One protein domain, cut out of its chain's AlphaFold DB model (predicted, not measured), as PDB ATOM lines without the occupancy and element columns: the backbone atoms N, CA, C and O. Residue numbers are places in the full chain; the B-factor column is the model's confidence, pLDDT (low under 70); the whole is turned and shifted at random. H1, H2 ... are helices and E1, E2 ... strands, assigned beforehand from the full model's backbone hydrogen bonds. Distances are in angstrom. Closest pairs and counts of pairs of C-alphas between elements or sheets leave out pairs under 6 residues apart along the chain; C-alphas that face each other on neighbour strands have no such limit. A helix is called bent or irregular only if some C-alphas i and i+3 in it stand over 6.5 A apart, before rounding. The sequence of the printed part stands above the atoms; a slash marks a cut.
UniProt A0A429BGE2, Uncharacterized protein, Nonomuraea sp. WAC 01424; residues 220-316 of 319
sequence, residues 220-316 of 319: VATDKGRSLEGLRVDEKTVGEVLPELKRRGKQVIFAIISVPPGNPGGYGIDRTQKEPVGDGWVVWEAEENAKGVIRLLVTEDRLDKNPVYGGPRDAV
ATOM      1  N   VAL A 220       8.523  13.136  -1.660       86.19
ATOM      2  CA  VAL A 220       8.319  12.329  -0.454       86.19
ATOM      3  C   VAL A 220       7.197  12.971   0.361       86.19
ATOM      4  O   VAL A 220       7.226  14.161   0.683       86.19
ATOM      5  N   ALA A 221       6.129  12.216   0.590       89.75
ATOM      6  CA  ALA A 221       4.924  12.745   1.210       89.75
ATOM      7  C   ALA A 221       5.117  12.969   2.715       89.75
ATOM      8  O   ALA A 221       4.372  13.746   3.309       89.75
ATOM      9  N   THR A 222       6.108  12.297   3.304       90.19
ATOM     10  CA  THR A 222       6.430  12.309   4.733       90.19
ATOM     11  C   THR A 222       7.360  13.452   5.153       90.19
ATOM     12  O   THR A 222       7.507  13.691   6.351       90.19
ATOM     13  N   ASP A 223       7.934  14.199   4.202       87.69
ATOM     14  CA  ASP A 223       8.787  15.358   4.490       87.69
ATOM     15  C   ASP A 223       8.020  16.480   5.211       87.69
ATOM     16  O   ASP A 223       6.799  16.642   5.089       87.69
ATOM     17  N   LYS A 224       8.767  17.329   5.919       85.50
ATOM     18  CA  LYS A 224       8.234  18.530   6.568       85.50
ATOM     19  C   LYS A 224       7.505  19.436   5.566       85.50
ATOM     20  O   LYS A 224       8.014  19.741   4.487       85.50
ATOM     21  N   GLY A 225       6.308  19.897   5.923       85.44
ATOM     22  CA  GLY A 225       5.446  20.720   5.076       85.44
ATOM     23  C   GLY A 225       4.703  19.950   3.980       85.44
ATOM     24  O   GLY A 225       4.131  20.575   3.078       85.44
ATOM     25  N   ARG A 226       4.714  18.610   4.005       88.31
ATOM     26  CA  ARG A 226       4.041  17.755   3.014       88.31
ATOM     27  C   ARG A 226       2.806  17.064   3.585       88.31
ATOM     28  O   ARG A 226       2.445  17.182   4.751       88.31
ATOM     29  N   SER A 227       2.087  16.383   2.698       90.25
ATOM     30  CA  SER A 227       0.749  15.843   2.954       90.25
ATOM     31  C   SER A 227       0.682  14.752   4.028       90.25
ATOM     32  O   SER A 227      -0.405  14.539   4.577       90.25
ATOM     33  N   LEU A 228       1.802  14.093   4.332       92.75
ATOM     34  CA  LEU A 228       1.962  13.076   5.371       92.75
ATOM     35  C   LEU A 228       3.045  13.449   6.392       92.75
ATOM     36  O   LEU A 228       3.598  12.559   7.032       92.75
ATOM     37  N   GLU A 229       3.324  14.740   6.585       91.06
ATOM     38  CA  GLU A 229       4.225  15.188   7.651       91.06
ATOM     39  C   GLU A 229       3.865  14.519   8.993       91.06
ATOM     40  O   GLU A 229       2.683  14.351   9.344       91.06
ATOM     41  N   GLY A 230       4.900  14.072   9.710       89.94
ATOM     42  CA  GLY A 230       4.777  13.392  11.000       89.94
ATOM     43  C   GLY A 230       4.248  11.955  10.932       89.94
ATOM     44  O   GLY A 230       3.956  11.375  11.976       89.94
ATOM     45  N   LEU A 231       4.089  11.369   9.740       92.44
ATOM     46  CA  LEU A 231       3.736   9.960   9.570       92.44
ATOM     47  C   LEU A 231       4.925   9.173   9.020       92.44
ATOM     48  O   LEU A 231       5.327   9.373   7.879       92.44
ATOM     49  N   ARG A 232       5.436   8.225   9.807       90.94
ATOM     50  CA  ARG A 232       6.415   7.243   9.329       90.94
ATOM     51  C   ARG A 232       5.688   6.100   8.621       90.94
ATOM     52  O   ARG A 232       4.790   5.504   9.218       90.94
ATOM     53  N   VAL A 233       6.054   5.818   7.372       94.19
ATOM     54  CA  VAL A 233       5.405   4.801   6.515       94.19
ATOM     55  C   VAL A 233       6.364   3.719   6.032       94.19
ATOM     56  O   VAL A 233       5.908   2.638   5.676       94.19
ATOM     57  N   ASP A 234       7.666   4.006   6.010       91.31
ATOM     58  CA  ASP A 234       8.706   3.081   5.579       91.31
ATOM     59  C   ASP A 234       8.713   1.821   6.444       91.31
ATOM     60  O   ASP A 234       8.573   1.875   7.668       91.31
ATOM     61  N   GLU A 235       8.863   0.681   5.774       91.38
ATOM     62  CA  GLU A 235       8.966  -0.660   6.348       91.38
ATOM     63  C   GLU A 235       7.735  -1.116   7.147       91.38
ATOM     64  O   GLU A 235       7.770  -2.173   7.786       91.38
ATOM     65  N   LYS A 236       6.630  -0.368   7.082       95.75
ATOM     66  CA  LYS A 236       5.329  -0.753   7.636       95.75
ATOM     67  C   LYS A 236       4.518  -1.555   6.636       95.75
ATOM     68  O   LYS A 236       4.790  -1.558   5.443       95.75
ATOM     69  N   THR A 237       3.491  -2.225   7.126       97.94
ATOM     70  CA  THR A 237       2.529  -2.913   6.269       97.94
ATOM     71  C   THR A 237       1.491  -1.945   5.693       97.94
ATOM     72  O   THR A 237       1.188  -0.896   6.273       97.94
ATOM     73  N   VAL A 238       0.892  -2.303   4.558       97.81
ATOM     74  CA  VAL A 238      -0.235  -1.561   3.976       97.81
ATOM     75  C   VAL A 238      -1.393  -1.465   4.972       97.81
ATOM     76  O   VAL A 238      -1.989  -0.394   5.096       97.81
ATOM     77  N   GLY A 239      -1.656  -2.526   5.739       96.88
ATOM     78  CA  GLY A 239      -2.682  -2.548   6.782       96.88
ATOM     79  C   GLY A 239      -2.445  -1.533   7.908       96.88
ATOM     80  O   GLY A 239      -3.403  -0.980   8.445       96.88
ATOM     81  N   GLU A 240      -1.187  -1.219   8.233       97.44
ATOM     82  CA  GLU A 240      -0.841  -0.184   9.218       97.44
ATOM     83  C   GLU A 240      -0.966   1.240   8.658       97.44
ATOM     84  O   GLU A 240      -1.343   2.168   9.374       97.44
ATOM     85  N   VAL A 241      -0.632   1.432   7.380       97.44
ATOM     86  CA  VAL A 241      -0.478   2.764   6.770       97.44
ATOM     87  C   VAL A 241      -1.784   3.270   6.146       97.44
ATOM     88  O   VAL A 241      -2.136   4.450   6.259       97.44
ATOM     89  N   LEU A 242      -2.546   2.383   5.505       96.75
ATOM     90  CA  LEU A 242      -3.752   2.731   4.754       96.75
ATOM     91  C   LEU A 242      -4.882   3.348   5.607       96.75
ATOM     92  O   LEU A 242      -5.525   4.284   5.117       96.75
ATOM     93  N   PRO A 243      -5.149   2.911   6.857       97.12
ATOM     94  CA  PRO A 243      -6.163   3.541   7.705       97.12
ATOM     95  C   PRO A 243      -5.868   5.017   7.990       97.12
ATOM     96  O   PRO A 243      -6.767   5.856   7.931       97.12
ATOM     97  N   GLU A 244      -4.601   5.352   8.233       96.94
ATOM     98  CA  GLU A 244      -4.178   6.723   8.511       96.94
ATOM     99  C   GLU A 244      -4.292   7.616   7.267       96.94
ATOM    100  O   GLU A 244      -4.786   8.743   7.345       96.94
ATOM    101  N   LEU A 245      -3.918   7.099   6.093       95.81
ATOM    102  CA  LEU A 245      -4.110   7.789   4.812       95.81
ATOM    103  C   LEU A 245      -5.584   8.106   4.546       95.81
ATOM    104  O   LEU A 245      -5.921   9.233   4.169       95.81
ATOM    105  N   LYS A 246      -6.467   7.133   4.802       94.88
ATOM    106  CA  LYS A 246      -7.920   7.309   4.699       94.88
ATOM    107  C   LYS A 246      -8.422   8.359   5.693       94.88
ATOM    108  O   LYS A 246      -9.175   9.246   5.298       94.88
ATOM    109  N   ARG A 247      -7.953   8.327   6.947       96.62
ATOM    110  CA  ARG A 247      -8.289   9.328   7.980       96.62
ATOM    111  C   ARG A 247      -7.876  10.745   7.571       96.62
ATOM    112  O   ARG A 247      -8.602  11.695   7.844       96.62
ATOM    113  N   ARG A 248      -6.745  10.889   6.872       95.50
ATOM    114  CA  ARG A 248      -6.252  12.165   6.315       95.50
ATOM    115  C   ARG A 248      -6.900  12.554   4.977       95.50
ATOM    116  O   ARG A 248      -6.452  13.516   4.347       95.50
ATOM    117  N   GLY A 249      -7.918  11.819   4.520       95.50
ATOM    118  CA  GLY A 249      -8.651  12.102   3.284       95.50
ATOM    119  C   GLY A 249      -7.804  11.961   2.018       95.50
ATOM    120  O   GLY A 249      -8.026  12.688   1.050       95.50
ATOM    121  N   LYS A 250      -6.792  11.086   2.028       95.31
ATOM    122  CA  LYS A 250      -5.899  10.872   0.884       95.31
ATOM    123  C   LYS A 250      -6.425   9.772  -0.024       95.31
ATOM    124  O   LYS A 250      -6.860   8.722   0.443       95.31
ATOM    125  N   GLN A 251      -6.338  10.003  -1.331       95.00
ATOM    126  CA  GLN A 251      -6.482   8.937  -2.318       95.00
ATOM    127  C   GLN A 251      -5.168   8.171  -2.410       95.00
ATOM    128  O   GLN A 251      -4.105   8.784  -2.329       95.00
ATOM    129  N   VAL A 252      -5.237   6.853  -2.584       95.75
ATOM    130  CA  VAL A 252      -4.054   5.991  -2.613       95.75
ATOM    131  C   VAL A 252      -3.957   5.266  -3.949       95.75
ATOM    132  O   VAL A 252      -4.947   4.736  -4.451       95.75
ATOM    133  N   ILE A 253      -2.756   5.265  -4.517       95.69
ATOM    134  CA  ILE A 253      -2.351   4.448  -5.661       95.69
ATOM    135  C   ILE A 253      -1.215   3.549  -5.178       95.69
ATOM    136  O   ILE A 253      -0.306   4.013  -4.495       95.69
ATOM    137  N   PHE A 254      -1.241   2.275  -5.541       96.94
ATOM    138  CA  PHE A 254      -0.176   1.329  -5.225       96.94
ATOM    139  C   PHE A 254       0.748   1.211  -6.427       96.94
ATOM    140  O   PHE A 254       0.289   0.878  -7.519       96.94
ATOM    141  N   ALA A 255       2.030   1.504  -6.238       95.81
ATOM    142  CA  ALA A 255       3.087   1.181  -7.183       95.81
ATOM    143  C   ALA A 255       3.770  -0.092  -6.692       95.81
ATOM    144  O   ALA A 255       4.456  -0.080  -5.671       95.81
ATOM    145  N   ILE A 256       3.536  -1.185  -7.407       96.25
ATOM    146  CA  ILE A 256       4.144  -2.475  -7.110       96.25
ATOM    147  C   ILE A 256       5.555  -2.433  -7.666       96.25
ATOM    148  O   ILE A 256       5.732  -2.208  -8.866       96.25
ATOM    149  N   ILE A 257       6.533  -2.586  -6.781       93.88
ATOM    150  CA  ILE A 257       7.942  -2.471  -7.131       93.88
ATOM    151  C   ILE A 257       8.635  -3.829  -7.078       93.88
ATOM    152  O   ILE A 257       8.281  -4.685  -6.271       93.88
ATOM    153  N   SER A 258       9.656  -3.993  -7.910       88.69
ATOM    154  CA  SER A 258      10.552  -5.144  -7.895       88.69
ATOM    155  C   SER A 258      11.997  -4.684  -7.757       88.69
ATOM    156  O   SER A 258      12.386  -3.607  -8.218       88.69
ATOM    157  N   VAL A 259      12.812  -5.505  -7.095       80.06
ATOM    158  CA  VAL A 259      14.254  -5.280  -6.973       80.06
ATOM    159  C   VAL A 259      14.960  -6.360  -7.781       80.06
ATOM    160  O   VAL A 259      14.789  -7.542  -7.475       80.06
ATOM    161  N   PRO A 260      15.740  -5.992  -8.810       73.62
ATOM    162  CA  PRO A 260      16.526  -6.964  -9.551       73.62
ATOM    163  C   PRO A 260      17.491  -7.718  -8.620       73.62
ATOM    164  O   PRO A 260      18.101  -7.093  -7.744       73.62
ATOM    165  N   PRO A 261      17.673  -9.039  -8.800       61.91
ATOM    166  CA  PRO A 261      18.636  -9.810  -8.021       61.91
ATOM    167  C   PRO A 261      20.035  -9.181  -8.068       61.91
ATOM    168  O   PRO A 261      20.525  -8.829  -9.135       61.91
ATOM    169  N   GLY A 262      20.682  -9.039  -6.908       56.62
ATOM    170  CA  GLY A 262      22.039  -8.488  -6.809       56.62
ATOM    171  C   GLY A 262      22.147  -6.961  -6.895       56.62
ATOM    172  O   GLY A 262      23.260  -6.447  -6.814       56.62
ATOM    173  N   ASN A 263      21.038  -6.221  -7.015       54.78
ATOM    174  CA  ASN A 263      21.079  -4.761  -7.056       54.78
ATOM    175  C   ASN A 263      21.284  -4.155  -5.645       54.78
ATOM    176  O   ASN A 263      20.420  -4.337  -4.783       54.78
ATOM    177  N   PRO A 264      22.381  -3.413  -5.377       49.69
ATOM    178  CA  PRO A 264      22.632  -2.804  -4.066       49.69
ATOM    179  C   PRO A 264      21.732  -1.593  -3.756       49.69
ATOM    180  O   PRO A 264      21.752  -1.111  -2.623       49.69
ATOM    181  N   GLY A 265      20.944  -1.101  -4.721       55.53
ATOM    182  CA  GLY A 265      19.973  -0.029  -4.500       55.53
ATOM    183  C   GLY A 265      19.149   0.312  -5.743       55.53
ATOM    184  O   GLY A 265      19.648   0.287  -6.865       55.53
ATOM    185  N   GLY A 266      17.879   0.659  -5.543       70.25
ATOM    186  CA  GLY A 266      16.940   0.988  -6.613       70.25
ATOM    187  C   GLY A 266      15.932  -0.123  -6.901       70.25
ATOM    188  O   GLY A 266      16.112  -1.282  -6.527       70.25
ATOM    189  N   TYR A 267      14.852   0.258  -7.577       83.94
ATOM    190  CA  TYR A 267      13.711  -0.600  -7.868       83.94
ATOM    191  C   TYR A 267      13.136  -0.289  -9.255       83.94
ATOM    192  O   TYR A 267      13.253   0.833  -9.752       83.94
ATOM    193  N   GLY A 268      12.498  -1.282  -9.871       82.00
ATOM    194  CA  GLY A 268      11.591  -1.094 -11.001       82.00
ATOM    195  C   GLY A 268      10.152  -0.950 -10.507       82.00
ATOM    196  O   GLY A 268       9.803  -1.507  -9.470       82.00
ATOM    197  N   ILE A 269       9.312  -0.200 -11.225       86.88
ATOM    198  CA  ILE A 269       7.858  -0.212 -11.003       86.88
ATOM    199  C   ILE A 269       7.262  -1.201 -12.001       86.88
ATOM    200  O   ILE A 269       7.231  -0.913 -13.196       86.88
ATOM    201  N   ASP A 270       6.771  -2.335 -11.511       85.25
ATOM    202  CA  ASP A 270       6.170  -3.369 -12.356       85.25
ATOM    203  C   ASP A 270       4.805  -2.917 -12.877       85.25
ATOM    204  O   ASP A 270       4.480  -3.077 -14.054       85.25
ATOM    205  N   ARG A 271       3.981  -2.350 -11.986       90.56
ATOM    206  CA  ARG A 271       2.663  -1.795 -12.323       90.56
ATOM    207  C   ARG A 271       2.149  -0.823 -11.266       90.56
ATOM    208  O   ARG A 271       2.601  -0.822 -10.122       90.56
ATOM    209  N   THR A 272       1.137  -0.041 -11.641       92.38
ATOM    210  CA  THR A 272       0.385   0.832 -10.728       92.38
ATOM    211  C   THR A 272      -1.104   0.506 -10.742       92.38
ATOM    212  O   THR A 272      -1.667   0.327 -11.819       92.38
ATOM    213  N   GLN A 273      -1.751   0.496  -9.578       93.88
ATOM    214  CA  GLN A 273      -3.179   0.174  -9.440       93.88
ATOM    215  C   GLN A 273      -3.863   1.002  -8.342       93.88
ATOM    216  O   GLN A 273      -3.199   1.523  -7.445       93.88
ATOM    217  N   LYS A 274      -5.191   1.148  -8.418       93.81
ATOM    218  CA  LYS A 274      -6.005   1.824  -7.380       93.81
ATOM    219  C   LYS A 274      -6.617   0.825  -6.405       93.81
ATOM    220  O   LYS A 274      -6.914   1.162  -5.262       93.81
ATOM    221  N   GLU A 275      -6.817  -0.395  -6.880       95.31
ATOM    222  CA  GLU A 275      -7.308  -1.528  -6.125       95.31
ATOM    223  C   GLU A 275      -6.305  -1.849  -5.008       95.31
ATOM    224  O   GLU A 275      -5.107  -1.976  -5.297       95.31
ATOM    225  N   PRO A 276      -6.762  -1.974  -3.746       92.56
ATOM    226  CA  PRO A 276      -5.896  -2.328  -2.634       92.56
ATOM    227  C   PRO A 276      -5.113  -3.610  -2.899       92.56
ATOM    228  O   PRO A 276      -5.668  -4.610  -3.353       92.56
ATOM    229  N   VAL A 277      -3.821  -3.567  -2.592       96.56
ATOM    230  CA  VAL A 277      -3.016  -4.778  -2.403       96.56
ATOM    231  C   VAL A 277      -3.344  -5.411  -1.043       96.56
ATOM    232  O   VAL A 277      -4.112  -4.846  -0.261       96.56
ATOM    233  N   GLY A 278      -2.782  -6.587  -0.754       96.38
ATOM    234  CA  GLY A 278      -2.997  -7.253   0.531       96.38
ATOM    235  C   GLY A 278      -2.447  -6.441   1.706       96.38
ATOM    236  O   GLY A 278      -1.393  -5.819   1.595       96.38
ATOM    237  N   ASP A 279      -3.122  -6.490   2.855       97.50
ATOM    238  CA  ASP A 279      -2.732  -5.713   4.042       97.50
ATOM    239  C   ASP A 279      -1.312  -6.031   4.534       97.50
ATOM    240  O   ASP A 279      -0.667  -5.163   5.112       97.50
ATOM    241  N   GLY A 280      -0.816  -7.249   4.286       97.44
ATOM    242  CA  GLY A 280       0.533  -7.689   4.666       97.44
ATOM    243  C   GLY A 280       1.667  -7.174   3.773       97.44
ATOM    244  O   GLY A 280       2.827  -7.362   4.128       97.44
ATOM    245  N   TRP A 281       1.355  -6.521   2.651       98.19
ATOM    246  CA  TRP A 281       2.364  -5.955   1.751       98.19
ATOM    247  C   TRP A 281       3.167  -4.864   2.459       98.19
ATOM    248  O   TRP A 281       2.620  -4.111   3.265       98.19
ATOM    249  N   VAL A 282       4.455  -4.754   2.146       97.62
ATOM    250  CA  VAL A 282       5.360  -3.796   2.791       97.62
ATOM    251  C   VAL A 282       5.376  -2.488   2.013       97.62
ATOM    252  O   VAL A 282       5.573  -2.488   0.803       97.62
ATOM    253  N   VAL A 283       5.185  -1.374   2.713       97.50
ATOM    254  CA  VAL A 283       5.335  -0.005   2.214       97.50
ATOM    255  C   VAL A 283       6.779   0.431   2.418       97.50
ATOM    256  O   VAL A 283       7.289   0.403   3.533       97.50
ATOM    257  N   TRP A 284       7.444   0.865   1.352       94.88
ATOM    258  CA  TRP A 284       8.842   1.311   1.409       94.88
ATOM    259  C   TRP A 284       8.989   2.824   1.436       94.88
ATOM    260  O   TRP A 284       9.916   3.327   2.066       94.88
ATOM    261  N   GLU A 285       8.072   3.535   0.781       93.94
ATOM    262  CA  GLU A 285       7.936   4.987   0.857       93.94
ATOM    263  C   GLU A 285       6.535   5.407   0.378       93.94
ATOM    264  O   GLU A 285       5.853   4.671  -0.347       93.94
ATOM    265  N   ALA A 286       6.106   6.601   0.785       94.81
ATOM    266  CA  ALA A 286       4.925   7.276   0.279       94.81
ATOM    267  C   ALA A 286       5.318   8.547  -0.474       94.81
ATOM    268  O   ALA A 286       5.990   9.443   0.034       94.81
ATOM    269  N   GLU A 287       4.801   8.673  -1.681       92.50
ATOM    270  CA  GLU A 287       5.066   9.795  -2.562       92.50
ATOM    271  C   GLU A 287       3.780  10.564  -2.849       92.50
ATOM    272  O   GLU A 287       2.718   9.978  -3.036       92.50
ATOM    273  N   GLU A 288       3.848  11.888  -2.931       88.19
ATOM    274  CA  GLU A 288       2.711  12.696  -3.362       88.19
ATOM    275  C   GLU A 288       2.799  12.928  -4.873       88.19
ATOM    276  O   GLU A 288       3.600  13.734  -5.339       88.19
ATOM    277  N   ASN A 289       1.968  12.199  -5.623       73.50
ATOM    278  CA  ASN A 289       1.886  12.256  -7.088       73.50
ATOM    279  C   ASN A 289       1.101  13.491  -7.571       73.50
ATOM    280  O   ASN A 289       1.410  14.098  -8.586       73.50
ATOM    281  N   ALA A 290       0.074  13.880  -6.817       79.88
ATOM    282  CA  ALA A 290      -0.711  15.088  -7.029       79.88
ATOM    283  C   ALA A 290      -1.289  15.538  -5.685       79.88
ATOM    284  O   ALA A 290      -1.315  14.762  -4.730       79.88
ATOM    285  N   LYS A 291      -1.797  16.774  -5.599       81.44
ATOM    286  CA  LYS A 291      -2.400  17.290  -4.360       81.44
ATOM    287  C   LYS A 291      -3.488  16.333  -3.855       81.44
ATOM    288  O   LYS A 291      -4.537  16.201  -4.478       81.44
ATOM    289  N   GLY A 292      -3.243  15.697  -2.708       85.50
ATOM    290  CA  GLY A 292      -4.187  14.756  -2.085       85.50
ATOM    291  C   GLY A 292      -4.165  13.318  -2.624       85.50
ATOM    292  O   GLY A 292      -4.954  12.502  -2.149       85.50
ATOM    293  N   VAL A 293      -3.259  12.992  -3.553       92.44
ATOM    294  CA  VAL A 293      -3.055  11.638  -4.089       92.44
ATOM    295  C   VAL A 293      -1.682  11.125  -3.665       92.44
ATOM    296  O   VAL A 293      -0.650  11.658  -4.078       92.44
ATOM    297  N   ILE A 294      -1.684  10.068  -2.858       95.00
ATOM    298  CA  ILE A 294      -0.493   9.390  -2.359       95.00
ATOM    299  C   ILE A 294      -0.252   8.126  -3.172       95.00
ATOM    300  O   ILE A 294      -1.151   7.311  -3.362       95.00
ATOM    301  N   ARG A 295       0.978   7.945  -3.631       95.19
ATOM    302  CA  ARG A 295       1.468   6.712  -4.221       95.19
ATOM    303  C   ARG A 295       2.287   5.963  -3.176       95.19
ATOM    304  O   ARG A 295       3.268   6.505  -2.682       95.19
ATOM    305  N   LEU A 296       1.882   4.747  -2.828       97.00
ATOM    306  CA  LEU A 296       2.656   3.866  -1.954       97.00
ATOM    307  C   LEU A 296       3.524   2.953  -2.810       97.00
ATOM    308  O   LEU A 296       3.000   2.250  -3.675       97.00
ATOM    309  N   LEU A 297       4.832   2.968  -2.562       96.06
ATOM    310  CA  LEU A 297       5.766   2.016  -3.150       96.06
ATOM    311  C   LEU A 297       5.729   0.740  -2.314       96.06
ATOM    312  O   LEU A 297       6.052   0.789  -1.126       96.06
ATOM    313  N   VAL A 298       5.295  -0.374  -2.906       97.62
ATOM    314  CA  VAL A 298       5.002  -1.598  -2.154       97.62
ATOM    315  C   VAL A 298       5.591  -2.857  -2.778       97.62
ATOM    316  O   VAL A 298       5.640  -2.985  -4.000       97.62
ATOM    317  N   THR A 299       5.973  -3.806  -1.927       96.31
ATOM    318  CA  THR A 299       6.299  -5.189  -2.310       96.31
ATOM    319  C   THR A 299       5.403  -6.162  -1.556       96.31
ATOM    320  O   THR A 299       4.911  -5.856  -0.469       96.31
ATOM    321  N   GLU A 300       5.201  -7.342  -2.132       95.62
ATOM    322  CA  GLU A 300       4.529  -8.443  -1.440       95.62
ATOM    323  C   GLU A 300       5.405  -8.976  -0.300       95.62
ATOM    324  O   GLU A 300       4.966  -9.039   0.847       95.62
ATOM    325  N   ASP A 301       6.674  -9.251  -0.606       92.12
ATOM    326  CA  ASP A 301       7.645  -9.759   0.355       92.12
ATOM    327  C   ASP A 301       8.417  -8.639   1.051       92.12
ATOM    328  O   ASP A 301       8.750  -7.607   0.456       92.12
ATOM    329  N   ARG A 302       8.775  -8.862   2.317       92.38
ATOM    330  CA  ARG A 302       9.716  -7.995   3.028       92.38
ATOM    331  C   ARG A 302      11.130  -8.237   2.507       92.38
ATOM    332  O   ARG A 302      11.587  -9.371   2.444       92.38
ATOM    333  N   LEU A 303      11.821  -7.151   2.190       87.81
ATOM    334  CA  LEU A 303      13.211  -7.158   1.751       87.81
ATOM    335  C   LEU A 303      14.147  -6.853   2.926       87.81
ATOM    336  O   LEU A 303      13.760  -6.163   3.869       87.81
ATOM    337  N   ASP A 304      15.395  -7.308   2.830       84.12
ATOM    338  CA  ASP A 304      16.418  -7.091   3.868       84.12
ATOM    339  C   ASP A 304      16.816  -5.616   4.033       84.12
ATOM    340  O   ASP A 304      17.390  -5.225   5.051       84.12
ATOM    341  N   LYS A 305      16.572  -4.794   3.008       83.88
ATOM    342  CA  LYS A 305      16.916  -3.369   2.971       83.88
ATOM    343  C   LYS A 305      15.836  -2.594   2.237       83.88
ATOM    344  O   LYS A 305      15.269  -3.100   1.270       83.88
ATOM    345  N   ASN A 306      15.623  -1.340   2.636       87.12
ATOM    346  CA  ASN A 306      14.723  -0.454   1.914       87.12
ATOM    347  C   ASN A 306      15.252  -0.212   0.483       87.12
ATOM    348  O   ASN A 306      16.330   0.374   0.324       87.12
ATOM    349  N   PRO A 307      14.516  -0.624  -0.563       85.44
ATOM    350  CA  PRO A 307      14.986  -0.542  -1.942       85.44
ATOM    351  C   PRO A 307      14.983   0.883  -2.503       85.44
ATOM    352  O   PRO A 307      15.649   1.148  -3.504       85.44
ATOM    353  N   VAL A 308      14.271   1.809  -1.854       86.12
ATOM    354  CA  VAL A 308      14.232   3.232  -2.218       86.12
ATOM    355  C   VAL A 308      15.534   3.929  -1.815       86.12
ATOM    356  O   VAL A 308      16.016   4.796  -2.540       86.12
ATOM    357  N   TYR A 309      16.130   3.519  -0.691       80.38
ATOM    358  CA  TYR A 309      17.300   4.175  -0.093       80.38
ATOM    359  C   TYR A 309      18.581   3.331  -0.106       80.38
ATOM    360  O   TYR A 309      19.655   3.855   0.182       80.38
ATOM    361  N   GLY A 310      18.492   2.032  -0.407       73.50
ATOM    362  CA  GLY A 310      19.618   1.093  -0.298       73.50
ATOM    363  C   GLY A 310      20.051   0.811   1.151       73.50
ATOM    364  O   GLY A 310      21.131   0.269   1.384       73.50
ATOM    365  N   GLY A 311      19.230   1.182   2.138       75.19
ATOM    366  CA  GLY A 311      19.547   1.127   3.566       75.19
ATOM    367  C   GLY A 311      18.478   1.819   4.425       75.19
ATOM    368  O   GLY A 311      17.427   2.179   3.898       75.19
ATOM    369  N   PRO A 312      18.716   2.011   5.737       77.69
ATOM    370  CA  PRO A 312      17.752   2.656   6.627       77.69
ATOM    371  C   PRO A 312      17.408   4.074   6.154       77.69
ATOM    372  O   PRO A 312      18.314   4.855   5.850       77.69
ATOM    373  N   ARG A 313      16.117   4.434   6.149       76.81
ATOM    374  CA  ARG A 313      15.637   5.773   5.749       76.81
ATOM    375  C   ARG A 313      16.373   6.902   6.475       76.81
ATOM    376  O   ARG A 313      16.760   7.885   5.846       76.81
ATOM    377  N   ASP A 314      16.622   6.723   7.769       81.69
ATOM    378  CA  ASP A 314      17.229   7.726   8.658       81.69
ATOM    379  C   ASP A 314      18.695   8.053   8.289       81.69
ATOM    380  O   ASP A 314      19.256   9.056   8.731       81.69
ATOM    381  N   ALA A 315      19.332   7.239   7.435       74.38
ATOM    382  CA  ALA A 315      20.640   7.554   6.865       74.38
ATOM    383  C   ALA A 315      20.566   8.597   5.730       74.38
ATOM    384  O   ALA A 315      21.560   9.272   5.453       74.38
ATOM    385  N   VAL A 316      19.405   8.728   5.077       67.81
ATOM    386  CA  VAL A 316      19.198   9.547   3.870       67.81
ATOM    387  C   VAL A 316      18.323  10.764   4.156       67.81
ATOM    388  O   VAL A 316      18.663  11.870   3.737       67.81
TER     389      VAL A 316
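What this domain is: This is residues 220 to 316 of the 319 residues of an uncharacterized protein of Nonomuraea sp. WAC 01424 (UniProt A0A429BGE2). A strongly twisted four-stranded sheet, two hairpins side by side, has the lone helix H1 packed along one face, making two layers, a sheet with a helix on one face. Long stretches without named elements, residues 220 to 237 and 300 to 316, precede and follow these parts. The printed part has 97 residues, under half of them in named elements, in chain order H1, E1, E2, E3, E4; the sheet order is E2, E1, E4, E3, mixed, and the class is mixed, helices and strands. The whole is compact, with a radius of gyration of the C-alphas of 12.6 A and spans of 38 by 29 by 22 A.

How they stand to each other: Start at the inner strands E1, residues 251 to 258, and E4, residues 293 to 299: they are parallel at 29 degrees, with N 255 and O 296 2.8 A apart. Beside E1 find edge strand E2, residues 268 to 273, its antiparallel hairpin partner at 148 degrees; N 256 and O 271 are 2.9 A apart. Beside E4 find edge strand E3, residues 282 to 290, its antiparallel hairpin partner at 155 degrees; N 284 and O 297 are 2.8 A apart. H1, residues 238 to 247, is on the sheet at a height over the sheet of 9.8 A, over E4 and along it at 0 degrees on the local plane. The closest C-alphas of H1 and E3, Val 238 and Val 283, are 6.0 A apart. In H1, 4 of 6 O i to N i+4 pairs are within hydrogen-bond range.

Where its parts are: Find C-alpha 238 at (-0.235, -1.561, 3.976); H1 runs 14.1 A from there and is only just irregular, C-alphas 240 and 243 being 6.7 A apart. E1 spans 22.8 A, E2 14.9 A and E4 19.3 A, ending at C-alpha 299, (6.299, -5.189, -2.310). E3 spans 22.1 A and bends by 58 degrees at residue 285.

The domain as a whole: The C-alphas farthest apart, Gly 249 and Gly 262, are 38.3 A apart. The printed part has no cut, and no link between named elements is long. Look for pLDDT under 70 at residues 261 to 265 and residue 316.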